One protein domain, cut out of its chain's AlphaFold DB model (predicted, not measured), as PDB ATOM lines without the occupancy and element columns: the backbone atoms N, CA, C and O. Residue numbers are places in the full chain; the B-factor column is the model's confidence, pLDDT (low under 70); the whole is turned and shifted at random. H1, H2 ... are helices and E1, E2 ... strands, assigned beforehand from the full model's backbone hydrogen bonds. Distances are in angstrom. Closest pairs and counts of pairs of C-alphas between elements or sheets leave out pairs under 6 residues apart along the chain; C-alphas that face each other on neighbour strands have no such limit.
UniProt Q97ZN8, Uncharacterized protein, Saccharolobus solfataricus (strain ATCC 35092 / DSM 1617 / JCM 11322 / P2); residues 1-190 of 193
ATOM      1  N   MET A   1      26.474 -35.445  40.030       53.28
ATOM      2  CA  MET A   1      26.733 -34.331  39.085       53.28
ATOM      3  C   MET A   1      28.138 -33.753  39.226       53.28
ATOM      4  O   MET A   1      28.677 -33.357  38.205       53.28
ATOM      5  N   ILE A   2      28.750 -33.756  40.422       58.53
ATOM      6  CA  ILE A   2      30.146 -33.317  40.647       58.53
ATOM      7  C   ILE A   2      31.153 -34.153  39.829       58.53
ATOM      8  O   ILE A   2      32.051 -33.586  39.216       58.53
ATOM      9  N   ASP A   3      30.930 -35.468  39.698       62.53
ATOM     10  CA  ASP A   3      31.837 -36.401  38.996       62.53
ATOM     11  C   ASP A   3      32.096 -36.081  37.510       62.53
ATOM     12  O   ASP A   3      33.035 -36.605  36.920       62.53
ATOM     13  N   LEU A   4      31.271 -35.238  36.876       79.81
ATOM     14  CA  LEU A   4      31.480 -34.814  35.483       79.81
ATOM     15  C   LEU A   4      32.469 -33.649  35.351       79.81
ATOM     16  O   LEU A   4      32.998 -33.430  34.258       79.81
ATOM     17  N   CYS A   5      32.689 -32.900  36.434       89.19
ATOM     18  CA  CYS A   5      33.397 -31.618  36.435       89.19
ATOM     19  C   CYS A   5      34.752 -31.660  37.123       89.19
ATOM     20  O   CYS A   5      35.497 -30.682  37.066       89.19
ATOM     21  N   VAL A   6      35.091 -32.809  37.694       90.38
ATOM     22  CA  VAL A   6      36.402 -33.107  38.249       90.38
ATOM     23  C   VAL A   6      36.931 -34.398  37.636       90.38
ATOM     24  O   VAL A   6      36.172 -35.299  37.286       90.38
ATOM     25  N   VAL A   7      38.244 -34.478  37.495       92.81
ATOM     26  CA  VAL A   7      38.984 -35.684  37.123       92.81
ATOM     27  C   VAL A   7      39.867 -36.043  38.306       92.81
ATOM     28  O   VAL A   7      40.368 -35.142  38.986       92.81
ATOM     29  N   LYS A   8      40.064 -37.333  38.583       91.75
ATOM     30  CA  LYS A   8      41.015 -37.731  39.624       91.75
ATOM     31  C   LYS A   8      42.422 -37.289  39.231       91.75
ATOM     32  O   LYS A   8      42.733 -37.180  38.045       91.75
ATOM     33  N   CYS A   9      43.267 -37.057  40.229       90.06
ATOM     34  CA  CYS A   9      44.690 -36.786  40.044       90.06
ATOM     35  C   CYS A   9      45.439 -38.044  39.562       90.06
ATOM     36  O   CYS A   9      46.245 -38.632  40.276       90.06
ATOM     37  N   ASP A  10      45.117 -38.492  38.352       92.69
ATOM     38  CA  ASP A  10      45.757 -39.591  37.645       92.69
ATOM     39  C   ASP A  10      46.102 -39.121  36.232       92.69
ATOM     40  O   ASP A  10      45.264 -38.597  35.495       92.69
ATOM     41  N   GLU A  11      47.360 -39.305  35.842       93.00
ATOM     42  CA  GLU A  11      47.867 -38.793  34.573       93.00
ATOM     43  C   GLU A  11      47.152 -39.411  33.361       93.00
ATOM     44  O   GLU A  11      46.940 -38.727  32.356       93.00
ATOM     45  N   ASN A  12      46.731 -40.677  33.441       94.69
ATOM     46  CA  ASN A  12      46.030 -41.340  32.343       94.69
ATOM     47  C   ASN A  12      44.588 -40.837  32.217       94.69
ATOM     48  O   ASN A  12      44.138 -40.565  31.100       94.69
ATOM     49  N   GLU A  13      43.875 -40.676  33.336       95.12
ATOM     50  CA  GLU A  13      42.526 -40.100  33.355       95.12
ATOM     51  C   GLU A  13      42.529 -38.661  32.826       95.12
ATOM     52  O   GLU A  13      41.727 -38.319  31.951       95.12
ATOM     53  N   VAL A  14      43.478 -37.837  33.280       95.06
ATOM     54  CA  VAL A  14      43.621 -36.447  32.827       95.06
ATOM     55  C   VAL A  14      43.962 -36.392  31.344       95.06
ATOM     56  O   VAL A  14      43.290 -35.689  30.596       95.06
ATOM     57  N   LYS A  15      44.935 -37.178  30.863       95.44
ATOM     58  CA  LYS A  15      45.269 -37.226  29.427       95.44
ATOM     59  C   LYS A  15      44.088 -37.671  28.573       95.44
ATOM     60  O   LYS A  15      43.900 -37.137  27.478       95.44
ATOM     61  N   LYS A  16      43.292 -38.635  29.045       95.94
ATOM     62  CA  LYS A  16      42.067 -39.056  28.356       95.94
ATOM     63  C   LYS A  16      41.072 -37.896  28.274       95.94
ATOM     64  O   LYS A  16      40.627 -37.574  27.174       95.94
ATOM     65  N   LYS A  17      40.795 -37.225  29.397       95.62
ATOM     66  CA  LYS A  17      39.878 -36.078  29.436       95.62
ATOM     67  C   LYS A  17      40.358 -34.916  28.565       95.62
ATOM     68  O   LYS A  17      39.563 -34.329  27.839       95.62
ATOM     69  N   SER A  18      41.654 -34.617  28.576       96.00
ATOM     70  CA  SER A  18      42.249 -33.568  27.745       96.00
ATOM     71  C   SER A  18      42.074 -33.840  26.253       96.00
ATOM     72  O   SER A  18      41.780 -32.911  25.508       96.00
ATOM     73  N   LYS A  19      42.190 -35.098  25.803       96.12
ATOM     74  CA  LYS A  19      41.919 -35.462  24.400       96.12
ATOM     75  C   LYS A  19      40.461 -35.206  24.021       96.12
ATOM     76  O   LYS A  19      40.210 -34.600  22.988       96.12
ATOM     77  N   GLU A  20      39.515 -35.612  24.870       95.69
ATOM     78  CA  GLU A  20      38.084 -35.332  24.664       95.69
ATOM     79  C   GLU A  20      37.817 -33.818  24.573       95.69
ATOM     80  O   GLU A  20      37.081 -33.359  23.698       95.69
ATOM     81  N   ILE A  21      38.457 -33.031  25.444       96.94
ATOM     82  CA  ILE A  21      38.343 -31.568  25.452       96.94
ATOM     83  C   ILE A  21      38.897 -30.955  24.164       96.94
ATOM     84  O   ILE A  21      38.223 -30.119  23.564       96.94
ATOM     85  N   VAL A  22      40.087 -31.376  23.723       97.00
ATOM     86  CA  VAL A  22      40.728 -30.884  22.492       97.00
ATOM     87  C   VAL A  22      39.835 -31.102  21.274       97.00
ATOM     88  O   VAL A  22      39.658 -30.171  20.490       97.00
ATOM     89  N   GLU A  23      39.230 -32.281  21.127       96.25
ATOM     90  CA  GLU A  23      38.310 -32.537  20.013       96.25
ATOM     91  C   GLU A  23      37.088 -31.609  20.070       96.25
ATOM     92  O   GLU A  23      36.752 -30.958  19.081       96.25
ATOM     93  N   GLY A  24      36.497 -31.419  21.256       96.62
ATOM     94  CA  GLY A  24      35.400 -30.464  21.422       96.62
ATOM     95  C   GLY A  24      35.795 -29.008  21.136       96.62
ATOM     96  O   GLY A  24      34.963 -28.231  20.664       96.62
ATOM     97  N   LEU A  25      37.040 -28.617  21.430       97.06
ATOM     98  CA  LEU A  25      37.558 -27.270  21.168       97.06
ATOM     99  C   LEU A  25      37.740 -27.024  19.670       97.06
ATOM    100  O   LEU A  25      37.378 -25.947  19.201       97.06
ATOM    101  N   LYS A  26      38.223 -28.016  18.911       96.25
ATOM    102  CA  LYS A  26      38.366 -27.931  17.445       96.25
ATOM    103  C   LYS A  26      37.041 -27.665  16.735       96.25
ATOM    104  O   LYS A  26      37.018 -26.988  15.713       96.25
ATOM    105  N   GLU A  27      35.939 -28.172  17.282       95.12
ATOM    106  CA  GLU A  27      34.597 -27.945  16.738       95.12
ATOM    107  C   GLU A  27      34.041 -26.541  17.043       95.12
ATOM    108  O   GLU A  27      33.111 -26.092  16.376       95.12
ATOM    109  N   ILE A  28      34.561 -25.855  18.067       94.94
ATOM    110  CA  ILE A  28      34.076 -24.534  18.507       94.94
ATOM    111  C   ILE A  28      34.975 -23.405  17.993       94.94
ATOM    112  O   ILE A  28      34.488 -22.333  17.629       94.94
ATOM    113  N   TYR A  29      36.284 -23.639  17.978       96.12
ATOM    114  CA  TYR A  29      37.301 -22.636  17.715       96.12
ATOM    115  C   TYR A  29      38.035 -22.928  16.405       96.12
ATOM    116  O   TYR A  29      38.903 -23.796  16.325       96.12
ATOM    117  N   ASP A  30      37.702 -22.157  15.366       91.38
ATOM    118  CA  ASP A  30      38.279 -22.305  14.028       91.38
ATOM    119  C   ASP A  30      39.820 -22.241  14.063       91.38
ATOM    120  O   ASP A  30      40.410 -21.283  14.570       91.38
ATOM    121  N   ASN A  31      40.488 -23.209  13.428       91.12
ATOM    122  CA  ASN A  31      41.955 -23.348  13.404       91.12
ATOM    123  C   ASN A  31      42.608 -23.590  14.779       91.12
ATOM    124  O   ASN A  31      43.777 -23.236  14.952       91.12
ATOM    125  N   PHE A  32      41.889 -24.171  15.744       96.25
ATOM    126  CA  PHE A  32      42.498 -24.631  16.991       96.25
ATOM    127  C   PHE A  32      43.690 -25.556  16.701       96.25
ATOM    128  O   PHE A  32      43.559 -26.551  15.986       96.25
ATOM    129  N   ASN A  33      44.859 -25.220  17.246       93.19
ATOM    130  CA  ASN A  33      46.104 -25.931  17.001       93.19
ATOM    131  C   ASN A  33      46.503 -26.750  18.232       93.19
ATOM    132  O   ASN A  33      47.087 -26.239  19.188       93.19
ATOM    133  N   ASP A  34      46.207 -28.042  18.187       88.62
ATOM    134  CA  ASP A  34      46.541 -29.005  19.235       88.62
ATOM    135  C   ASP A  34      48.021 -29.417  19.235       88.62
ATOM    136  O   ASP A  34      48.550 -29.785  20.283       88.62
ATOM    137  N   SER A  35      48.747 -29.246  18.123       90.50
ATOM    138  CA  SER A  35      50.204 -29.483  18.060       90.50
ATOM    139  C   SER A  35      51.042 -28.501  18.901       90.50
ATOM    140  O   SER A  35      52.280 -28.584  18.968       90.50
ATOM    141  N   LEU A  36      50.382 -27.526  19.530       91.62
ATOM    142  CA  LEU A  36      50.991 -26.634  20.506       91.62
ATOM    143  C   LEU A  36      51.204 -27.321  21.857       91.62
ATOM    144  O   LEU A  36      52.093 -26.896  22.579       91.62
ATOM    145  N   ILE A  37      50.525 -28.429  22.155       94.50
ATOM    146  CA  ILE A  37      50.752 -29.205  23.379       94.50
ATOM    147  C   ILE A  37      51.484 -30.496  23.009       94.50
ATOM    148  O   ILE A  37      50.943 -31.365  22.331       94.50
ATOM    149  N   LYS A  38      52.739 -30.630  23.448       94.38
ATOM    150  CA  LYS A  38      53.539 -31.847  23.227       94.38
ATOM    151  C   LYS A  38      53.327 -32.888  24.315       94.38
ATOM    152  O   LYS A  38      53.368 -34.083  24.042       94.38
ATOM    153  N   GLU A  39      53.152 -32.427  25.544       94.69
ATOM    154  CA  GLU A  39      53.084 -33.272  26.727       94.69
ATOM    155  C   GLU A  39      52.132 -32.639  27.740       94.69
ATOM    156  O   GLU A  39      52.130 -31.417  27.911       94.69
ATOM    157  N   ILE A  40      51.337 -33.480  28.400       95.19
ATOM    158  CA  ILE A  40      50.518 -33.101  29.550       95.19
ATOM    159  C   ILE A  40      51.091 -33.806  30.771       95.19
ATOM    160  O   ILE A  40      51.221 -35.033  30.750       95.19
ATOM    161  N   ARG A  41      51.413 -33.029  31.803       95.06
ATOM    162  CA  ARG A  41      51.881 -33.500  33.106       95.06
ATOM    163  C   ARG A  41      50.838 -33.220  34.166       95.06
ATOM    164  O   ARG A  41      50.107 -32.235  34.072       95.06
ATOM    165  N   VAL A  42      50.805 -34.090  35.162       95.12
ATOM    166  CA  VAL A  42      49.955 -33.947  36.338       95.12
ATOM    167  C   VAL A  42      50.862 -33.891  37.555       95.12
ATOM    168  O   VAL A  42      51.684 -34.781  37.756       95.12
ATOM    169  N   GLU A  43      50.745 -32.820  38.329       93.44
ATOM    170  CA  GLU A  43      51.576 -32.563  39.508       93.44
ATOM    171  C   GLU A  43      50.688 -32.135  40.684       93.44
ATOM    172  O   GLU A  43      49.562 -31.695  40.484       93.44
ATOM    173  N   GLU A  44      51.159 -32.246  41.924       88.94
ATOM    174  CA  GLU A  44      50.432 -31.695  43.076       88.94
ATOM    175  C   GLU A  44      50.594 -30.171  43.129       88.94
ATOM    176  O   GLU A  44      51.683 -29.640  42.885       88.94
ATOM    177  N   SER A  45      49.518 -29.446  43.441       85.94
ATOM    178  CA  SER A  45      49.566 -27.985  43.510       85.94
ATOM    179  C   SER A  45      50.418 -27.504  44.679       85.94
ATOM    180  O   SER A  45      50.259 -27.932  45.823       85.94
ATOM    181  N   VAL A  46      51.269 -26.519  44.400       71.81
ATOM    182  CA  VAL A  46      51.956 -25.725  45.416       71.81
ATOM    183  C   VAL A  46      51.417 -24.298  45.314       71.81
ATOM    184  O   VAL A  46      51.431 -23.698  44.241       71.81
ATOM    185  N   PHE A  47      50.910 -23.753  46.424       69.56
ATOM    186  CA  PHE A  47      50.357 -22.389  46.514       69.56
ATOM    187  C   PHE A  47      49.095 -22.103  45.673       69.56
ATOM    188  O   PHE A  47      48.818 -20.950  45.359       69.56
ATOM    189  N   GLY A  48      48.300 -23.124  45.332       71.12
ATOM    190  CA  GLY A  48      46.998 -22.929  44.680       71.12
ATOM    191  C   GLY A  48      47.070 -22.619  43.180       71.12
ATOM    192  O   GLY A  48      46.067 -22.223  42.588       71.12
ATOM    193  N   ILE A  49      48.233 -22.818  42.551       80.12
ATOM    194  CA  ILE A  49      48.365 -22.810  41.089       80.12
ATOM    195  C   ILE A  49      47.588 -24.011  40.541       80.12
ATOM    196  O   ILE A  49      47.760 -25.122  41.037       80.12
ATOM    197  N   ARG A  50      46.736 -23.792  39.534       85.31
ATOM    198  CA  ARG A  50      45.883 -24.837  38.934       85.31
ATOM    199  C   ARG A  50      46.441 -25.398  37.629       85.31
ATOM    200  O   ARG A  50      46.252 -26.570  37.322       85.31
ATOM    201  N   GLY A  51      47.210 -24.600  36.896       89.75
ATOM    202  CA  GLY A  51      47.942 -25.083  35.738       89.75
ATOM    203  C   GLY A  51      48.986 -24.100  35.238       89.75
ATOM    204  O   GLY A  51      49.051 -22.945  35.662       89.75
ATOM    205  N   SER A  52      49.860 -24.595  34.372       90.38
ATOM    206  CA  SER A  52      50.851 -23.789  33.680       90.38
ATOM    207  C   SER A  52      51.177 -24.386  32.318       90.38
ATOM    208  O   SER A  52      51.347 -25.591  32.149       90.38
ATOM    209  N   TYR A  53      51.328 -23.517  31.326       91.56
ATOM    210  CA  TYR A  53      51.753 -23.894  29.985       91.56
ATOM    211  C   TYR A  53      53.058 -23.190  29.630       91.56
ATOM    212  O   TYR A  53      53.153 -21.958  29.648       91.56
ATOM    213  N   ASN A  54      54.077 -23.980  29.293       91.12
ATOM    214  CA  ASN A  54      55.384 -23.482  28.892       91.12
ATOM    215  C   ASN A  54      55.478 -23.392  27.363       91.12
ATOM    216  O   ASN A  54      55.619 -24.401  26.678       91.12
ATOM    217  N   TYR A  55      55.483 -22.170  26.830       87.94
ATOM    218  CA  TYR A  55      55.531 -21.906  25.386       87.94
ATOM    219  C   TYR A  55      56.798 -22.420  24.677       87.94
ATOM    220  O   TYR A  55      56.765 -22.635  23.465       87.94
ATOM    221  N   ASN A  56      57.913 -22.602  25.394       89.94
ATOM    222  CA  ASN A  56      59.170 -23.073  24.804       89.94
ATOM    223  C   ASN A  56      59.193 -24.600  24.710       89.94
ATOM    224  O   ASN A  56      59.467 -25.158  23.647       89.94
ATOM    225  N   SER A  57      58.901 -25.281  25.821       93.12
ATOM    226  CA  SER A  57      58.901 -26.746  25.875       93.12
ATOM    227  C   SER A  57      57.603 -27.369  25.360       93.12
ATOM    228  O   SER A  57      57.606 -28.551  25.018       93.12
ATOM    229  N   LYS A  58      56.526 -26.578  25.237       93.69
ATOM    230  CA  LYS A  58      55.167 -27.016  24.877       93.69
ATOM    231  C   LYS A  58      54.585 -28.037  25.860       93.69
ATOM    232  O   LYS A  58      53.809 -28.912  25.477       93.69
ATOM    233  N   ILE A  59      55.004 -27.938  27.117       95.19
ATOM    234  CA  ILE A  59      54.523 -28.778  28.212       95.19
ATOM    235  C   ILE A  59      53.383 -28.039  28.903       95.19
ATOM    236  O   ILE A  59      53.547 -26.883  29.304       95.19
ATOM    237  N   LEU A  60      52.247 -28.719  29.019       95.31
ATOM    238  CA  LEU A  60      51.115 -28.314  29.835       95.31
ATOM    239  C   LEU A  60      51.174 -29.084  31.159       95.31
ATOM    240  O   LEU A  60      50.990 -30.298  31.168       95.31
ATOM    241  N   THR A  61      51.418 -28.393  32.266       95.06
ATOM    242  CA  THR A  61      51.327 -28.965  33.611       95.06
ATOM    243  C   THR A  61      49.982 -28.586  34.218       95.06
ATOM    244  O   THR A  61      49.630 -27.409  34.280       95.06
ATOM    245  N   LEU A  62      49.223 -29.584  34.655       95.19
ATOM    246  CA  LEU A  62      47.967 -29.423  35.379       95.19
ATOM    247  C   LEU A  62      48.203 -29.825  36.830       95.19
ATOM    248  O   LEU A  62      48.748 -30.898  37.090       95.19
ATOM    249  N   TYR A  63      47.809 -28.965  37.762       92.94
ATOM    250  CA  TYR A  63      48.063 -29.188  39.175       92.94
ATOM    251  C   TYR A  63      46.812 -29.682  39.891       92.94
ATOM    252  O   TYR A  63      45.733 -29.097  39.773       92.94
ATOM    253  N   CYS A  64      46.977 -30.737  40.671       90.25
ATOM    254  CA  CYS A  64      45.935 -31.305  41.499       90.25
ATOM    255  C   CYS A  64      45.712 -30.466  42.751       90.25
ATOM    256  O   CYS A  64      46.656 -30.035  43.413       90.25
ATOM    257  N   ILE A  65      44.445 -30.268  43.096       86.12
ATOM    258  CA  ILE A  65      44.022 -29.674  44.360       86.12
ATOM    259  C   ILE A  65      43.118 -30.696  45.033       86.12
ATOM    260  O   ILE A  65      42.129 -31.125  44.446       86.12
ATOM    261  N   ASN A  66      43.462 -31.110  46.256       84.56
ATOM    262  CA  ASN A  66      42.721 -32.137  46.997       84.56
ATOM    263  C   ASN A  66      42.495 -33.421  46.167       84.56
ATOM    264  O   ASN A  66      41.384 -33.946  46.107       84.56
ATOM    265  N   CYS A  67      43.551 -33.910  45.506       86.94
ATOM    266  CA  CYS A  67      43.550 -35.126  44.678       86.94
ATOM    267  C   CYS A  67      42.635 -35.092  43.436       86.94
ATOM    268  O   CYS A  67      42.375 -36.142  42.840       86.94
ATOM    269  N   VAL A  68      42.172 -33.913  43.010       90.69
ATOM    270  CA  VAL A  68      41.370 -33.743  41.791       90.69
ATOM    271  C   VAL A  68      41.869 -32.585  40.930       90.69
ATOM    272  O   VAL A  68      42.552 -31.680  41.406       90.69
ATOM    273  N   ILE A  69      41.500 -32.605  39.650       92.06
ATOM    274  CA  ILE A  69      41.656 -31.487  38.714       92.06
ATOM    275  C   ILE A  69      40.279 -31.126  38.164       92.06
ATOM    276  O   ILE A  69      39.545 -31.987  37.676       92.06
ATOM    277  N   CYS A  70      39.931 -29.844  38.205       91.81
ATOM    278  CA  CYS A  70      38.688 -29.357  37.625       91.81
ATOM    279  C   CYS A  70      38.750 -29.398  36.094       91.81
ATOM    280  O   CYS A  70      39.718 -28.946  35.487       91.81
ATOM    281  N   VAL A  71      37.681 -29.865  35.447       93.69
ATOM    282  CA  VAL A  71      37.567 -29.878  33.978       93.69
ATOM    283  C   VAL A  71      37.756 -28.478  33.393       93.69
ATOM    284  O   VAL A  71      38.391 -28.338  32.352       93.69
ATOM    285  N   GLU A  72      37.269 -27.440  34.076       92.38
ATOM    286  CA  GLU A  72      37.477 -26.046  33.666       92.38
ATOM    287  C   GLU A  72      38.959 -25.671  33.582       92.38
ATOM    288  O   GLU A  72      39.365 -25.078  32.590       92.38
ATOM    289  N   THR A  73      39.781 -26.109  34.544       92.38
ATOM    290  CA  THR A  73      41.226 -25.842  34.562       92.38
ATOM    291  C   THR A  73      41.892 -26.477  33.344       92.38
ATOM    292  O   THR A  73      42.733 -25.858  32.690       92.38
ATOM    293  N   ILE A  74      41.489 -27.709  33.007       95.25
ATOM    294  CA  ILE A  74      41.998 -28.419  31.830       95.25
ATOM    295  C   ILE A  74      41.658 -27.633  30.559       95.25
ATOM    296  O   ILE A  74      42.534 -27.394  29.732       95.25
ATOM    297  N   VAL A  75      40.401 -27.202  30.413       96.25
ATOM    298  CA  VAL A  75      39.959 -26.394  29.267       96.25
ATOM    299  C   VAL A  75      40.741 -25.078  29.197       96.25
ATOM    300  O   VAL A  75      41.269 -24.753  28.135       96.25
ATOM    301  N   HIS A  76      40.850 -24.357  30.315       94.62
ATOM    302  CA  HIS A  76      41.504 -23.050  30.412       94.62
ATOM    303  C   HIS A  76      42.948 -23.098  29.936       94.62
ATOM    304  O   HIS A  76      43.342 -22.355  29.035       94.62
ATOM    305  N   GLU A  77      43.739 -24.025  30.468       93.88
ATOM    306  CA  GLU A  77      45.149 -24.100  30.100       93.88
ATOM    307  C   GLU A  77      45.374 -24.672  28.690       93.88
ATOM    308  O   GLU A  77      46.329 -24.288  28.006       93.88
ATOM    309  N   ILE A  78      44.475 -25.536  28.201       96.44
ATOM    310  CA  ILE A  78      44.501 -25.975  26.801       96.44
ATOM    311  C   ILE A  78      44.207 -24.794  25.867       96.44
ATOM    312  O   ILE A  78      44.922 -24.621  24.879       96.44
ATOM    313  N   ILE A  79      43.216 -23.950  26.173       95.75
ATOM    314  CA  ILE A  79      42.934 -22.730  25.401       95.75
ATOM    315  C   ILE A  79      44.149 -21.794  25.428       95.75
ATOM    316  O   ILE A  79      44.577 -21.335  24.368       95.75
ATOM    317  N   HIS A  80      44.779 -21.605  26.594       92.31
ATOM    318  CA  HIS A  80      46.002 -20.805  26.733       92.31
ATOM    319  C   HIS A  80      47.120 -21.194  25.775       92.31
ATOM    320  O   HIS A  80      47.843 -20.316  25.302       92.31
ATOM    321  N   SER A  81      47.254 -22.481  25.448       93.56
ATOM    322  CA  SER A  81      48.294 -22.938  24.523       93.56
ATOM    323  C   SER A  81      48.218 -22.286  23.138       93.56
ATOM    324  O   SER A  81      49.241 -22.187  22.459       93.56
ATOM    325  N   ASN A  82      47.030 -21.813  22.742       94.31
ATOM    326  CA  ASN A  82      46.748 -21.192  21.452       94.31
ATOM    327  C   ASN A  82      46.846 -19.659  21.468       94.31
ATOM    328  O   ASN A  82      46.688 -19.048  20.417       94.31
ATOM    329  N   SER A  83      47.120 -19.035  22.616       91.75
ATOM    330  CA  SER A  83      47.280 -17.581  22.718       91.75
ATOM    331  C   SER A  83      48.442 -17.069  21.856       91.75
ATOM    332  O   SER A  83      49.569 -17.565  21.956       91.75
ATOM    333  N   TYR A  84      48.216 -16.002  21.077       88.44
ATOM    334  CA  TYR A  84      49.316 -15.297  20.400       88.44
ATOM    335  C   TYR A  84      50.226 -14.561  21.397       88.44
ATOM    336  O   TYR A  84      51.417 -14.352  21.139       88.44
ATOM    337  N   LYS A  85      49.671 -14.152  22.545       85.50
ATOM    338  CA  LYS A  85      50.369 -13.391  23.577       85.50
ATOM    339  C   LYS A  85      50.926 -14.339  24.636       85.50
ATOM    340  O   LYS A  85      50.187 -14.962  25.393       85.50
ATOM    341  N   ARG A  86      52.259 -14.417  24.714       79.88
ATOM    342  CA  ARG A  86      52.956 -15.284  25.684       79.88
ATOM    343  C   ARG A  86      52.928 -14.739  27.115       79.88
ATOM    344  O   ARG A  86      52.992 -15.515  28.063       79.88
ATOM    345  N   ALA A  87      52.874 -13.415  27.265       73.19
ATOM    346  CA  ALA A  87      52.791 -12.758  28.564       73.19
ATOM    347  C   ALA A  87      51.345 -12.784  29.079       73.19
ATOM    348  O   ALA A  87      50.448 -12.249  28.427       73.19
ATOM    349  N   ARG A  88      51.154 -13.407  30.246       72.62
ATOM    350  CA  ARG A  88      49.872 -13.562  30.943       72.62
ATOM    351  C   ARG A  88      49.566 -12.307  31.766       72.62
ATOM    352  O   ARG A  88      49.960 -12.219  32.925       72.62
ATOM    353  N   ASP A  89      48.941 -11.303  31.153       85.19
ATOM    354  CA  ASP A  89      48.353 -10.189  31.909       85.19
ATOM    355  C   ASP A  89      46.883 -10.468  32.250       85.19
ATOM    356  O   ASP A  89      46.257 -11.363  31.682       85.19
ATOM    357  N   MET A  90      46.324  -9.699  33.189       87.06
ATOM    358  CA  MET A  90      44.953  -9.918  33.670       87.06
ATOM    359  C   MET A  90      43.897  -9.797  32.564       87.06
ATOM    360  O   MET A  90      42.880 -10.486  32.614       87.06
ATOM    361  N   TYR A  91      44.143  -8.971  31.542       88.38
ATOM    362  CA  TYR A  91      43.247  -8.880  30.395       88.38
ATOM    363  C   TYR A  91      43.222 -10.194  29.626       88.38
ATOM    364  O   TYR A  91      42.143 -10.703  29.333       88.38
ATOM    365  N   PHE A  92      44.383 -10.758  29.308       89.12
ATOM    366  CA  PHE A  92      44.453 -11.992  28.533       89.12
ATOM    367  C   PHE A  92      44.016 -13.222  29.333       89.12
ATOM    368  O   PHE A  92      43.360 -14.092  28.767       89.12
ATOM    369  N   GLU A  93      44.293 -13.267  30.639       90.69
ATOM    370  CA  GLU A  93      43.725 -14.284  31.538       90.69
ATOM    371  C   GLU A  93      42.196 -14.219  31.541       90.69
ATOM    372  O   GLU A  93      41.539 -15.230  31.320       90.69
ATOM    373  N   GLY A  94      41.616 -13.020  31.664       93.62
ATOM    374  CA  GLY A  94      40.168 -12.836  31.559       93.62
ATOM    375  C   GLY A  94      39.584 -13.215  30.195       93.62
ATOM    376  O   GLY A  94      38.436 -13.651  30.113       93.62
ATOM    377  N   LEU A  95      40.353 -13.070  29.112       94.62
ATOM    378  CA  LEU A  95      39.923 -13.507  27.784       94.62
ATOM    379  C   LEU A  95      39.904 -15.033  27.690       94.62
ATOM    380  O   LEU A  95      38.905 -15.602  27.249       94.62
ATOM    381  N   THR A  96      40.969 -15.706  28.133       95.19
ATOM    382  CA  THR A  96      40.983 -17.174  28.202       95.19
ATOM    383  C   THR A  96      39.869 -17.687  29.106       95.19
ATOM    384  O   THR A  96      39.177 -18.641  28.758       95.19
ATOM    385  N   GLU A  97      39.643 -17.015  30.230       94.75
ATOM    386  CA  GLU A  97      38.590 -17.329  31.184       94.75
ATOM    387  C   GLU A  97      37.211 -17.285  30.514       94.75
ATOM    388  O   GLU A  97      36.447 -18.248  30.586       94.75
ATOM    389  N   PHE A  98      36.917 -16.211  29.777       96.50
ATOM    390  CA  PHE A  98      35.677 -16.084  29.018       96.50
ATOM    391  C   PHE A  98      35.526 -17.167  27.933       96.50
ATOM    392  O   PHE A  98      34.459 -17.774  27.811       96.50
ATOM    393  N   LEU A  99      36.588 -17.466  27.177       97.06
ATOM    394  CA  LEU A  99      36.582 -18.547  26.181       97.06
ATOM    395  C   LEU A  99      36.366 -19.925  26.838       97.06
ATOM    396  O   LEU A  99      35.677 -20.790  26.290       97.06
ATOM    397  N   THR A 100      36.887 -20.131  28.044       96.19
ATOM    398  CA  THR A 100      36.635 -21.340  28.836       96.19
ATOM    399  C   THR A 100      35.159 -21.443  29.208       96.19
ATOM    400  O   THR A 100      34.534 -22.475  28.959       96.19
ATOM    401  N   LEU A 101      34.560 -20.365  29.721       95.38
ATOM    402  CA  LEU A 101      33.132 -20.327  30.066       95.38
ATOM    403  C   LEU A 101      32.246 -20.601  28.847       95.38
ATOM    404  O   LEU A 101      31.291 -21.376  28.940       95.38
ATOM    405  N   TYR A 102      32.584 -20.023  27.693       96.62
ATOM    406  CA  TYR A 102      31.859 -20.261  26.449       96.62
ATOM    407  C   TYR A 102      31.936 -21.732  26.007       96.62
ATOM    408  O   TYR A 102      30.911 -22.331  25.671       96.62
ATOM    409  N   TYR A 103      33.116 -22.359  26.084       96.50
ATOM    410  CA  TYR A 103      33.260 -23.794  25.822       96.50
ATOM    411  C   TYR A 103      32.399 -24.638  26.773       96.50
ATOM    412  O   TYR A 103      31.653 -25.516  26.327       96.50
ATOM    413  N   LEU A 104      32.461 -24.356  28.080       94.56
ATOM    414  CA  LEU A 104      31.683 -25.080  29.085       94.56
ATOM    415  C   LEU A 104      30.180 -24.929  28.831       94.56
ATOM    416  O   LEU A 104      29.470 -25.932  28.878       94.56
ATOM    417  N   LYS A 105      29.699 -23.731  28.463       93.62
ATOM    418  CA  LYS A 105      28.303 -23.522  28.039       93.62
ATOM    419  C   LYS A 105      27.918 -24.480  26.909       93.62
ATOM    420  O   LYS A 105      26.853 -25.091  26.962       93.62
ATOM    421  N   LYS A 106      28.775 -24.608  25.893       93.31
ATOM    422  CA  LYS A 106      28.495 -25.378  24.674       93.31
ATOM    423  C   LYS A 106      28.589 -26.889  24.839       93.31
ATOM    424  O   LYS A 106      27.872 -27.604  24.146       93.31
ATOM    425  N   ARG A 107      29.481 -27.384  25.699       92.81
ATOM    426  CA  ARG A 107      29.803 -28.824  25.772       92.81
ATOM    427  C   ARG A 107      29.472 -29.472  27.099       92.81
ATOM    428  O   ARG A 107      29.122 -30.646  27.122       92.81
ATOM    429  N   VAL A 108      29.605 -28.737  28.200       89.75
ATOM    430  CA  VAL A 108      29.536 -29.309  29.546       89.75
ATOM    431  C   VAL A 108      28.850 -28.328  30.501       89.75
ATOM    432  O   VAL A 108      29.439 -27.890  31.486       89.75
ATOM    433  N   ARG A 109      27.588 -27.964  30.209       87.31
ATOM    434  CA  ARG A 109      26.839 -26.914  30.936       87.31
ATOM    435  C   ARG A 109      26.836 -27.117  32.455       87.31
ATOM    436  O   ARG A 109      26.976 -26.141  33.184       87.31
ATOM    437  N   ALA A 110      26.776 -28.366  32.921       86.44
ATOM    438  CA  ALA A 110      26.862 -28.701  34.344       86.44
ATOM    439  C   ALA A 110      28.153 -28.180  35.010       86.44
ATOM    440  O   ALA A 110      28.136 -27.786  36.174       86.44
ATOM    441  N   CYS A 111      29.267 -28.131  34.273       88.06
ATOM    442  CA  CYS A 111      30.542 -27.629  34.781       88.06
ATOM    443  C   CYS A 111      30.663 -26.114  34.722       88.06
ATOM    444  O   CYS A 111      31.444 -25.552  35.484       88.06
ATOM    445  N   LEU A 112      29.866 -25.451  33.883       86.69
ATOM    446  CA  LEU A 112      29.705 -24.006  33.963       86.69
ATOM    447  C   LEU A 112      29.021 -23.620  35.283       86.69
ATOM    448  O   LEU A 112      29.529 -22.756  35.988       86.69
ATOM    449  N   ASP A 113      27.938 -24.306  35.664       80.75
ATOM    450  CA  ASP A 113      27.249 -24.040  36.937       80.75
ATOM    451  C   ASP A 113      28.139 -24.365  38.141       80.75
ATOM    452  O   ASP A 113      28.250 -23.565  39.069       80.75
ATOM    453  N   HIS A 114      28.845 -25.501  38.086       80.75
ATOM    454  CA  HIS A 114      29.818 -25.901  39.105       80.75
ATOM    455  C   HIS A 114      30.878 -24.818  39.352       80.75
ATOM    456  O   HIS A 114      31.208 -24.520  40.497       80.75
ATOM    457  N   ARG A 115      31.369 -24.173  38.286       77.81
ATOM    458  CA  ARG A 115      32.406 -23.132  38.353       77.81
ATOM    459  C   ARG A 115      31.973 -21.869  39.103       77.81
ATOM    460  O   ARG A 115      32.828 -21.110  39.545       77.81
ATOM    461  N   PHE A 116      30.676 -21.623  39.264       76.50
ATOM    462  CA  PHE A 116      30.196 -20.463  40.020       76.50
ATOM    463  C   PHE A 116      29.985 -20.749  41.510       76.50
ATOM    464  O   PHE A 116      29.949 -19.808  42.305       76.50
ATOM    465  N   ILE A 117      29.857 -22.021  41.897       74.31
ATOM    466  CA  ILE A 117      29.439 -22.416  43.251       74.31
ATOM    467  C   ILE A 117      30.504 -23.193  44.030       74.31
ATOM    468  O   ILE A 117      30.499 -23.138  45.256       74.31
ATOM    469  N   ASP A 118      31.401 -23.905  43.348       79.25
ATOM    470  CA  ASP A 118      32.370 -24.797  43.985       79.25
ATOM    471  C   ASP A 118      33.662 -24.065  44.361       79.25
ATOM    472  O   ASP A 118      34.273 -23.406  43.523       79.25
ATOM    473  N   GLU A 119      34.106 -24.198  45.611       74.50
ATOM    474  CA  GLU A 119      35.282 -23.485  46.133       74.50
ATOM    475  C   GLU A 119      36.596 -23.905  45.458       74.50
ATOM    476  O   GLU A 119      37.517 -23.092  45.349       74.50
ATOM    477  N   ILE A 120      36.682 -25.145  44.965       77.44
ATOM    478  CA  ILE A 120      37.889 -25.679  44.322       77.44
ATOM    479  C   ILE A 120      37.962 -25.219  42.869       77.44
ATOM    480  O   ILE A 120      39.035 -24.830  42.415       77.44
ATOM    481  N   CYS A 121      36.842 -25.227  42.150       80.19
ATOM    482  CA  CYS A 121      36.792 -24.896  40.728       80.19
ATOM    483  C   CYS A 121      36.383 -23.447  40.442       80.19
ATOM    484  O   CYS A 121      36.286 -23.073  39.274       80.19
ATOM    485  N   ARG A 122      36.135 -22.619  41.468       79.31
ATOM    486  CA  ARG A 122      35.628 -21.254  41.280       79.31
ATOM    487  C   ARG A 122      36.529 -20.411  40.384       79.31
ATOM    488  O   ARG A 122      37.752 -20.431  40.554       79.31
ATOM    489  N   ILE A 123      35.919 -19.615  39.509       76.31
ATOM    490  CA  ILE A 123      36.574 -18.478  38.851       76.31
ATOM    491  C   ILE A 123      37.104 -17.483  39.904       76.31
ATOM    492  O   ILE A 123      36.453 -17.204  40.917       76.31
ATOM    493  N   ASN A 124      38.298 -16.932  39.676       79.62
ATOM    494  CA  ASN A 124      38.788 -15.816  40.483       79.62
ATOM    495  C   ASN A 124      37.909 -14.582  40.210       79.62
ATOM    496  O   ASN A 124      37.760 -14.171  39.061       79.62
ATOM    497  N   LYS A 125      37.368 -13.959  41.264       81.38
ATOM    498  CA  LYS A 125      36.523 -12.756  41.156       81.38
ATOM    499  C   LYS A 125      37.172 -11.621  40.369       81.38
ATOM    500  O   LYS A 125      36.469 -10.854  39.721       81.38
ATOM    501  N   GLU A 126      38.495 -11.496  40.415       83.38
ATOM    502  CA  GLU A 126      39.192 -10.505  39.597       83.38
ATOM    503  C   GLU A 126      39.016 -10.818  38.109       83.38
ATOM    504  O   GLU A 126      38.627  -9.938  37.343       83.38
ATOM    505  N   TYR A 127      39.187 -12.083  37.708       86.94
ATOM    506  CA  TYR A 127      38.980 -12.530  36.330       86.94
ATOM    507  C   TYR A 127      37.517 -12.459  35.886       86.94
ATOM    508  O   TYR A 127      37.292 -12.233  34.702       86.94
ATOM    509  N   GLU A 128      36.530 -12.556  36.791       89.75
ATOM    510  CA  GLU A 128      35.105 -12.356  36.453       89.75
ATOM    511  C   GLU A 128      34.880 -11.001  35.755       89.75
ATOM    512  O   GLU A 128      34.174 -10.929  34.747       89.75
ATOM    513  N   ILE A 129      35.518  -9.926  36.236       91.56
ATOM    514  CA  ILE A 129      35.366  -8.576  35.670       91.56
ATOM    515  C   ILE A 129      35.960  -8.513  34.256       91.56
ATOM    516  O   ILE A 129      35.330  -7.991  33.333       91.56
ATOM    517  N   TYR A 130      37.149  -9.088  34.060       93.75
ATOM    518  CA  TYR A 130      37.794  -9.128  32.746       93.75
ATOM    519  C   TYR A 130      37.037 -10.034  31.766       93.75
ATOM    520  O   TYR A 130      36.821  -9.648  30.618       93.75
ATOM    521  N   ALA A 131      36.568 -11.198  32.215       94.94
ATOM    522  CA  ALA A 131      35.745 -12.099  31.417       94.94
ATOM    523  C   ALA A 131      34.424 -11.435  31.002       94.94
ATOM    524  O   ALA A 131      33.994 -11.571  29.857       94.94
ATOM    525  N   THR A 132      33.817 -10.644  31.895       95.06
ATOM    526  CA  THR A 132      32.613  -9.853  31.596       95.06
ATOM    527  C   THR A 132      32.877  -8.846  30.481       95.06
ATOM    528  O   THR A 132      32.092  -8.751  29.537       95.06
ATOM    529  N   PHE A 133      33.991  -8.111  30.547       94.94
ATOM    530  CA  PHE A 133      34.386  -7.181  29.485       94.94
ATOM    531  C   PHE A 133      34.539  -7.895  28.136       94.94
ATOM    532  O   PHE A 133      33.934  -7.477  27.145       94.94
ATOM    533  N   TRP A 134      35.296  -8.995  28.098       95.50
ATOM    534  CA  TRP A 134      35.523  -9.747  26.863       95.50
ATOM    535  C   TRP A 134      34.250 -10.338  26.293       95.50
ATOM    536  O   TRP A 134      34.060 -10.318  25.080       95.50
ATOM    537  N   GLY A 135      33.352 -10.805  27.150       96.38
ATOM    538  CA  GLY A 135      32.081 -11.330  26.699       96.38
ATOM    539  C   GLY A 135      31.124 -10.252  26.184       96.38
ATOM    540  O   GLY A 135      30.476 -10.460  25.160       96.38
ATOM    541  N   ASN A 136      31.102  -9.061  26.790       95.75
ATOM    542  CA  ASN A 136      30.390  -7.918  26.210       95.75
ATOM    543  C   ASN A 136      30.965  -7.538  24.836       95.75
ATOM    544  O   ASN A 136      30.207  -7.255  23.910       95.75
ATOM    545  N   LEU A 137      32.292  -7.577  24.674       94.06
ATOM    546  CA  LEU A 137      32.913  -7.381  23.365       94.06
ATOM    547  C   LEU A 137      32.531  -8.507  22.390       94.06
ATOM    548  O   LEU A 137      32.228  -8.223  21.232       94.06
ATOM    549  N   ALA A 138      32.469  -9.761  22.846       94.94
ATOM    550  CA  ALA A 138      32.052 -10.904  22.035       94.94
ATOM    551  C   ALA A 138      30.617 -10.761  21.507       94.94
ATOM    552  O   ALA A 138      30.364 -11.129  20.364       94.94
ATOM    553  N   LEU A 139      29.693 -10.183  22.283       94.44
ATOM    554  CA  LEU A 139      28.332  -9.883  21.815       94.44
ATOM    555  C   LEU A 139      28.300  -8.848  20.676       94.44
ATOM    556  O   LEU A 139      27.341  -8.808  19.912       94.44
ATOM    557  N   ILE A 140      29.334  -8.012  20.562       91.88
ATOM    558  CA  ILE A 140      29.432  -6.953  19.551       91.88
ATOM    559  C   ILE A 140      30.112  -7.470  18.282       91.88
ATOM    560  O   ILE A 140      29.616  -7.247  17.181       91.88
ATOM    561  N   ILE A 141      31.272  -8.121  18.425       90.38
ATOM    562  CA  ILE A 141      32.111  -8.525  17.283       90.38
ATOM    563  C   ILE A 141      31.953 -10.002  16.903       90.38
ATOM    564  O   ILE A 141      32.431 -10.421  15.852       90.38
ATOM    565  N   GLY A 142      31.282 -10.793  17.738       92.62
ATOM    566  CA  GLY A 142      31.124 -12.234  17.583       92.62
ATOM    567  C   GLY A 142      32.291 -13.042  18.163       92.62
ATOM    568  O   GLY A 142      33.458 -12.645  18.108       92.62
ATOM    569  N   ILE A 143      31.980 -14.239  18.673       94.12
ATOM    570  CA  ILE A 143      32.969 -15.140  19.289       94.12
ATOM    571  C   ILE A 143      34.084 -15.559  18.319       94.12
ATOM    572  O   ILE A 143      35.236 -15.699  18.720       94.12
ATOM    573  N   LYS A 144      33.766 -15.702  17.025       92.81
ATOM    574  CA  LYS A 144      34.741 -16.074  15.989       92.81
ATOM    575  C   LYS A 144      35.803 -14.998  15.782       92.81
ATOM    576  O   LYS A 144      36.982 -15.324  15.666       92.81
ATOM    577  N   GLU A 145      35.407 -13.727  15.754       91.62
ATOM    578  CA  GLU A 145      36.358 -12.618  15.628       91.62
ATOM    579  C   GLU A 145      37.191 -12.460  16.901       91.62
ATOM    580  O   GLU A 145      38.404 -12.255  16.825       91.62
ATOM    581  N   LEU A 146      36.578 -12.657  18.070       93.44
ATOM    582  CA  LEU A 146      37.310 -12.645  19.331       93.44
ATOM    583  C   LEU A 146      38.346 -13.783  19.414       93.44
ATOM    584  O   LEU A 146      39.482 -13.554  19.828       93.44
ATOM    585  N   TRP A 147      38.004 -14.990  18.952       94.62
ATOM    586  CA  TRP A 147      38.946 -16.108  18.859       94.62
ATOM    587  C   TRP A 147      40.100 -15.836  17.883       94.62
ATOM    588  O   TRP A 147      41.255 -16.156  18.172       94.62
ATOM    589  N   LYS A 148      39.827 -15.211  16.729       92.56
ATOM    590  CA  LYS A 148      40.884 -14.794  15.790       92.56
ATOM    591  C   LYS A 148      41.855 -13.812  16.441       92.56
ATOM    592  O   LYS A 148      43.065 -13.984  16.294       92.56
ATOM    593  N   TYR A 149      41.335 -12.825  17.177       91.94
ATOM    594  CA  TYR A 149      42.159 -11.911  17.968       91.94
ATOM    595  C   TYR A 149      43.014 -12.683  18.978       91.94
ATOM    596  O   TYR A 149      44.228 -12.511  18.993       91.94
ATOM    597  N   TYR A 150      42.412 -13.594  19.745       93.12
ATOM    598  CA  TYR A 150      43.103 -14.383  20.767       93.12
ATOM    599  C   TYR A 150      44.222 -15.284  20.223       93.12
ATOM    600  O   TYR A 150      45.282 -15.404  20.837       93.12
ATOM    601  N   SER A 151      43.997 -15.928  19.076       92.69
ATOM    602  CA  SER A 151      44.884 -16.985  18.573       92.69
ATOM    603  C   SER A 151      45.997 -16.492  17.652       92.69
ATOM    604  O   SER A 151      47.078 -17.075  17.607       92.69
ATOM    605  N   LYS A 152      45.755 -15.418  16.896       88.25
ATOM    606  CA  LYS A 152      46.705 -14.920  15.887       88.25
ATOM    607  C   LYS A 152      47.236 -13.527  16.198       88.25
ATOM    608  O   LYS A 152      48.265 -13.139  15.647       88.25
ATOM    609  N   GLY A 153      46.548 -12.786  17.066       80.12
ATOM    610  CA  GLY A 153      46.687 -11.338  17.137       80.12
ATOM    611  C   GLY A 153      46.231 -10.695  15.825       80.12
ATOM    612  O   GLY A 153      46.184 -11.331  14.775       80.12
ATOM    613  N   TYR A 154      45.864  -9.419  15.852       70.56
ATOM    614  CA  TYR A 154      45.556  -8.677  14.627       70.56
ATOM    615  C   TYR A 154      45.861  -7.191  14.798       70.56
ATOM    616  O   TYR A 154      45.696  -6.644  15.884       70.56
ATOM    617  N   ASN A 155      46.194  -6.521  13.687       54.38
ATOM    618  CA  ASN A 155      46.324  -5.060  13.540       54.38
ATOM    619  C   ASN A 155      44.970  -4.317  13.666       54.38
ATOM    620  O   ASN A 155      44.716  -3.321  12.987       54.38
ATOM    621  N   HIS A 156      44.056  -4.786  14.517       54.91
ATOM    622  CA  HIS A 156      42.893  -3.999  14.895       54.91
ATOM    623  C   HIS A 156      43.314  -3.039  16.001       54.91
ATOM    624  O   HIS A 156      43.108  -3.307  17.182       54.91
ATOM    625  N   ASN A 157      43.792  -1.858  15.589       55.75
ATOM    626  CA  ASN A 157      44.052  -0.706  16.466       55.75
ATOM    627  C   ASN A 157      42.886  -0.412  17.437       55.75
ATOM    628  O   ASN A 157      43.055   0.296  18.420       55.75
ATOM    629  N   ASN A 158      41.689  -0.939  17.173       66.88
ATOM    630  CA  ASN A 158      40.486  -0.694  17.947       66.88
ATOM    631  C   ASN A 158      40.374  -1.495  19.251       66.88
ATOM    632  O   ASN A 158      39.929  -0.901  20.227       66.88
ATOM    633  N   ILE A 159      40.756  -2.781  19.290       78.69
ATOM    634  CA  ILE A 159      40.687  -3.585  20.530       78.69
ATOM    635  C   ILE A 159      41.860  -3.215  21.435       78.69
ATOM    636  O   ILE A 159      41.660  -2.914  22.609       78.69
ATOM    637  N   ASP A 160      43.059  -3.118  20.859       77.19
ATOM    638  CA  ASP A 160      44.269  -2.753  21.597       77.19
ATOM    639  C   ASP A 160      44.170  -1.359  22.234       77.19
ATOM    640  O   ASP A 160      44.760  -1.114  23.279       77.19
ATOM    641  N   ASN A 161      43.399  -0.438  21.643       76.06
ATOM    642  CA  ASN A 161      43.135   0.861  22.260       76.06
ATOM    643  C   ASN A 161      42.184   0.780  23.461       76.06
ATOM    644  O   ASN A 161      42.367   1.550  24.396       76.06
ATOM    645  N   LEU A 162      41.219  -0.147  23.467       76.62
ATOM    646  CA  LEU A 162      40.307  -0.333  24.603       76.62
ATOM    647  C   LEU A 162      41.052  -0.903  25.819       76.62
ATOM    648  O   LEU A 162      40.856  -0.439  26.937       76.62
ATOM    649  N   VAL A 163      41.959  -1.860  25.603       77.19
ATOM    650  CA  VAL A 163      42.693  -2.549  26.686       77.19
ATOM    651  C   VAL A 163      43.896  -1.767  27.239       77.19
ATOM    652  O   VAL A 163      44.572  -2.245  28.146       77.19
ATOM    653  N   LYS A 164      44.179  -0.557  26.726       74.62
ATOM    654  CA  LYS A 164      45.206   0.354  27.281       74.62
ATOM    655  C   LYS A 164      44.769   1.040  28.576       74.62
ATOM    656  O   LYS A 164      45.615   1.544  29.312       74.62
ATOM    657  N   ASN A 165      43.467   1.093  28.828       71.38
ATOM    658  CA  ASN A 165      42.886   1.712  30.010       71.38
ATOM    659  C   ASN A 165      42.738   0.697  31.157       71.38
ATOM    660  O   ASN A 165      42.926  -0.504  30.970       71.38
ATOM    661  N   ASP A 166      42.385   1.156  32.361       85.75
ATOM    662  CA  ASP A 166      41.865   0.242  33.385       85.75
ATOM    663  C   ASP A 166      40.534  -0.385  32.926       85.75
ATOM    664  O   ASP A 166      39.823   0.184  32.093       85.75
ATOM    665  N   ILE A 167      40.195  -1.563  33.463       87.38
ATOM    666  CA  ILE A 167      39.078  -2.385  32.969       87.38
ATOM    667  C   ILE A 167      37.724  -1.667  33.026       87.38
ATOM    668  O   ILE A 167      36.873  -1.869  32.158       87.38
ATOM    669  N   TYR A 168      37.528  -0.777  34.000       87.50
ATOM    670  CA  TYR A 168      36.295  -0.009  34.130       87.50
ATOM    671  C   TYR A 168      36.194   1.048  33.036       87.50
ATOM    672  O   TYR A 168      35.176   1.115  32.346       87.50
ATOM    673  N   LYS A 169      37.255   1.832  32.812       89.94
ATOM    674  CA  LYS A 169      37.304   2.785  31.695       89.94
ATOM    675  C   LYS A 169      37.162   2.086  30.345       89.94
ATOM    676  O   LYS A 169      36.372   2.545  29.525       89.94
ATOM    677  N   ALA A 170      37.848   0.961  30.146       88.69
ATOM    678  CA  ALA A 170      37.724   0.146  28.939       88.69
ATOM    679  C   ALA A 170      36.267  -0.294  28.703       88.69
ATOM    680  O   ALA A 170      35.751  -0.192  27.590       88.69
ATOM    681  N   SER A 171      35.571  -0.711  29.764       89.44
ATOM    682  CA  SER A 171      34.158  -1.099  29.708       89.44
ATOM    683  C   SER A 171      33.240   0.083  29.366       89.44
ATOM    684  O   SER A 171      32.353  -0.048  28.520       89.44
ATOM    685  N   PHE A 172      33.464   1.263  29.954       90.31
ATOM    686  CA  PHE A 172      32.708   2.473  29.603       90.31
ATOM    687  C   PHE A 172      32.946   2.912  28.155       90.31
ATOM    688  O   PHE A 172      32.001   3.287  27.456       90.31
ATOM    689  N   GLU A 173      34.193   2.862  27.685       90.62
ATOM    690  CA  GLU A 173      34.536   3.168  26.298       90.62
ATOM    691  C   GLU A 173      33.893   2.182  25.327       90.62
ATOM    692  O   GLU A 173      33.365   2.615  24.304       90.62
ATOM    693  N   LEU A 174      33.872   0.888  25.661       90.00
ATOM    694  CA  LEU A 174      33.173  -0.140  24.896       90.00
ATOM    695  C   LEU A 174      31.682   0.208  24.749       90.00
ATOM    696  O   LEU A 174      31.185   0.322  23.627       90.00
ATOM    697  N   ALA A 175      30.995   0.454  25.868       89.62
ATOM    698  CA  ALA A 175      29.572   0.802  25.891       89.62
ATOM    699  C   ALA A 175      29.271   2.056  25.057       89.62
ATOM    700  O   ALA A 175      28.363   2.066  24.226       89.62
ATOM    701  N   LYS A 176      30.083   3.109  25.228       90.00
ATOM    702  CA  LYS A 176      29.949   4.370  24.491       90.00
ATOM    703  C   LYS A 176      30.195   4.187  22.996       90.00
ATOM    704  O   LYS A 176      29.441   4.710  22.181       90.00
ATOM    705  N   ARG A 177      31.261   3.473  22.631       88.50
ATOM    706  CA  ARG A 177      31.704   3.309  21.242       88.50
ATOM    707  C   ARG A 177      30.696   2.535  20.405       88.50
ATOM    708  O   ARG A 177      30.495   2.877  19.244       88.50
ATOM    709  N   TYR A 178      30.097   1.503  20.986       86.12
ATOM    710  CA  TYR A 178      29.168   0.622  20.286       86.12
ATOM    711  C   TYR A 178      27.698   0.916  20.613       86.12
ATOM    712  O   TYR A 178      26.818   0.223  20.112       86.12
ATOM    713  N   ASN A 179      27.430   1.960  21.410       88.81
ATOM    714  CA  ASN A 179      26.097   2.343  21.877       88.81
ATOM    715  C   ASN A 179      25.325   1.155  22.479       88.81
ATOM    716  O   ASN A 179      24.178   0.884  22.120       88.81
ATOM    717  N   THR A 180      25.986   0.415  23.373       86.06
ATOM    718  CA  THR A 180      25.434  -0.784  24.015       86.06
ATOM    719  C   THR A 180      25.323  -0.604  25.524       86.06
ATOM    720  O   THR A 180      26.024   0.205  26.134       86.06
ATOM    721  N   LYS A 181      24.441  -1.391  26.145       90.44
ATOM    722  CA  LYS A 181      24.419  -1.557  27.598       90.44
ATOM    723  C   LYS A 181      25.353  -2.708  27.972       90.44
ATOM    724  O   LYS A 181      25.245  -3.782  27.387       90.44
ATOM    725  N   LEU A 182      26.210  -2.490  28.969       91.56
ATOM    726  CA  LEU A 182      27.013  -3.561  29.556       91.56
ATOM    727  C   LEU A 182      26.119  -4.524  30.334       91.56
ATOM    728  O   LEU A 182      25.238  -4.102  31.089       91.56
ATOM    729  N   MET A 183      26.369  -5.808  30.141       93.19
ATOM    730  CA  MET A 183      25.681  -6.911  30.799       93.19
ATOM    731  C   MET A 183      26.627  -7.605  31.780       93.19
ATOM    732  O   MET A 183      27.846  -7.543  31.599       93.19
ATOM    733  N   ASP A 184      26.080  -8.247  32.813       93.31
ATOM    734  CA  ASP A 184      26.885  -9.098  33.688       93.31
ATOM    735  C   ASP A 184      27.304 -10.396  32.981       93.31
ATOM    736  O   ASP A 184      26.820 -10.729  31.898       93.31
ATOM    737  N   LEU A 185      28.251 -11.118  33.579       92.50
ATOM    738  CA  LEU A 185      28.847 -12.300  32.968       92.50
ATOM    739  C   LEU A 185      27.824 -13.393  32.636       92.50
ATOM    740  O   LEU A 185      27.934 -14.019  31.583       92.50
ATOM    741  N   ILE A 186      26.849 -13.634  33.515       90.56
ATOM    742  CA  ILE A 186      25.864 -14.707  33.330       90.56
ATOM    743  C   ILE A 186      24.959 -14.351  32.154       90.56
ATOM    744  O   ILE A 186      24.805 -15.146  31.228       90.56
ATOM    745  N   ASP A 187      24.445 -13.125  32.151       93.44
ATOM    746  CA  ASP A 187      23.626 -12.571  31.079       93.44
ATOM    747  C   ASP A 187      24.336 -12.616  29.715       93.44
ATOM    748  O   ASP A 187      23.745 -12.973  28.689       93.44
ATOM    749  N   VAL A 188      25.622 -12.256  29.700       94.44
ATOM    750  CA  VAL A 188      26.469 -12.334  28.508       94.44
ATOM    751  C   VAL A 188      26.580 -13.769  28.016       94.44
ATOM    752  O   VAL A 188      26.358 -14.029  26.831       94.44
ATOM    753  N   ILE A 189      26.922 -14.700  28.913       92.94
ATOM    754  CA  ILE A 189      27.077 -16.112  28.570       92.94
ATOM    755  C   ILE A 189      25.773 -16.640  27.994       92.94
ATOM    756  O   ILE A 189      25.823 -17.261  26.940       92.94
ATOM    757  N   GLU A 190      24.620 -16.360  28.601       91.75
ATOM    758  CA  GLU A 190      23.311 -16.823  28.124       91.75
ATOM    759  C   GLU A 190      22.958 -16.299  26.728       91.75
ATOM    760  O   GLU A 190      22.469 -17.071  25.901       91.75
TER     761      GLU A 190
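This is residues 1 to 190 of the 193 residues of an uncharacterized protein of Saccharolobus solfataricus (strain ATCC 35092 / DSM 1617 / JCM 11322 / P2) (UniProt Q97ZN8). A small three-stranded sheet makes one wall at one end, with H1 and H2 over one face and its other face bare of named helices; H3 packs across H2 in the middle, and H5, H6, H7, H8 and H9 gather beyond it at the far end. A two-stranded pair, E1 and E5, sits beside the sheet, and H4 folds back on H3. The 190 printed residues hold, in chain order, E1 H1 E2 E3 E4 E5 H2 H3 H4 H5 H6 H7 H8 H9; the sheet's order is E2 E4 E3, mixed, E1 and E5 are antiparallel, and the class is mostly helix. The whole is compact, with a radius of gyration of the C-alphas of 16.2 A and spans of 49 by 34 by 32 A.

The larger sheet has E2, residues 39 to 44, 16.6 A long, E4, 59 to 64, 16.0 A, and E3, 51 to 54. E1, residues 6 to 8, begins at C-alpha 6 (36.402, -33.107, 38.249); E5 is 68 to 70. H1, residues 11 to 28, and H3, 90 to 107, are each 25.5 A long; H5, 125 to 141, is 24.6 A. H2 is 71 to 80, H4 109 to 117, H6 143 to 152, H7 157 to 162 and H8 167 to 178. H9, 185 to 190, ends at C-alpha 190 (23.311, -16.823, 28.124).

E2 and E4 are parallel, with N 41 and O 60 2.8 A apart, within hydrogen-bond range. E3 and E4 form a hairpin, with N 52 and O 61 at 2.8 A. In the pair E1 and E5, N 7 and O 69 are 2.8 A apart. H1 and H2 lie on the same face of the larger sheet, two layers, one of strands and one of helices, at heights over the sheet of 8.5 A and 9.1 A. H3 is the hub, touching five helices. Its residues 96 to 104 touch H2 at a steep tilt of 53 degrees, closest at the C-alphas of His 76 and Thr 100, 5.4 A. H3 and H4 form a helical hairpin, closest at the C-alphas of Leu 104 and Leu 112, 5.4 A. H3 touches H5, closest at the C-alphas of Gly 94 and Ala 131, 4.5 A. H5 touches H8 at a shallow tilt of 15 degrees, the same way, closest at the C-alphas of Phe 133 and Ser 171, 6.1 A. H5 also touches H9, closest at the C-alphas of Thr 132 and Leu 185, 4.7 A. H5 and H6 only just touch, and only at the corner, with the C-alphas of Ala 138 and Leu 146 6.2 A apart. H7 and H8 only just touch, with 3 pairs of C-alphas within 8 A, the closest those of Leu 162 and Ala 170, 5.1 A. Every O i to N i+4 pair is within hydrogen-bond range in H2, H3, H6, H8 and H9, against 13 of 14 in H1, 3 of 5 in H4, 10 of 13 in H5 and 1 of 2 in H7.

The two C-alphas farthest apart, those of Asn 12 and Asn 179, are 49.1 A apart. The printed part has no cut, and no link is long. The mean pLDDT of the printed part is 88.5; residues 1 to 3, 47 and 155 to 158 are under 70.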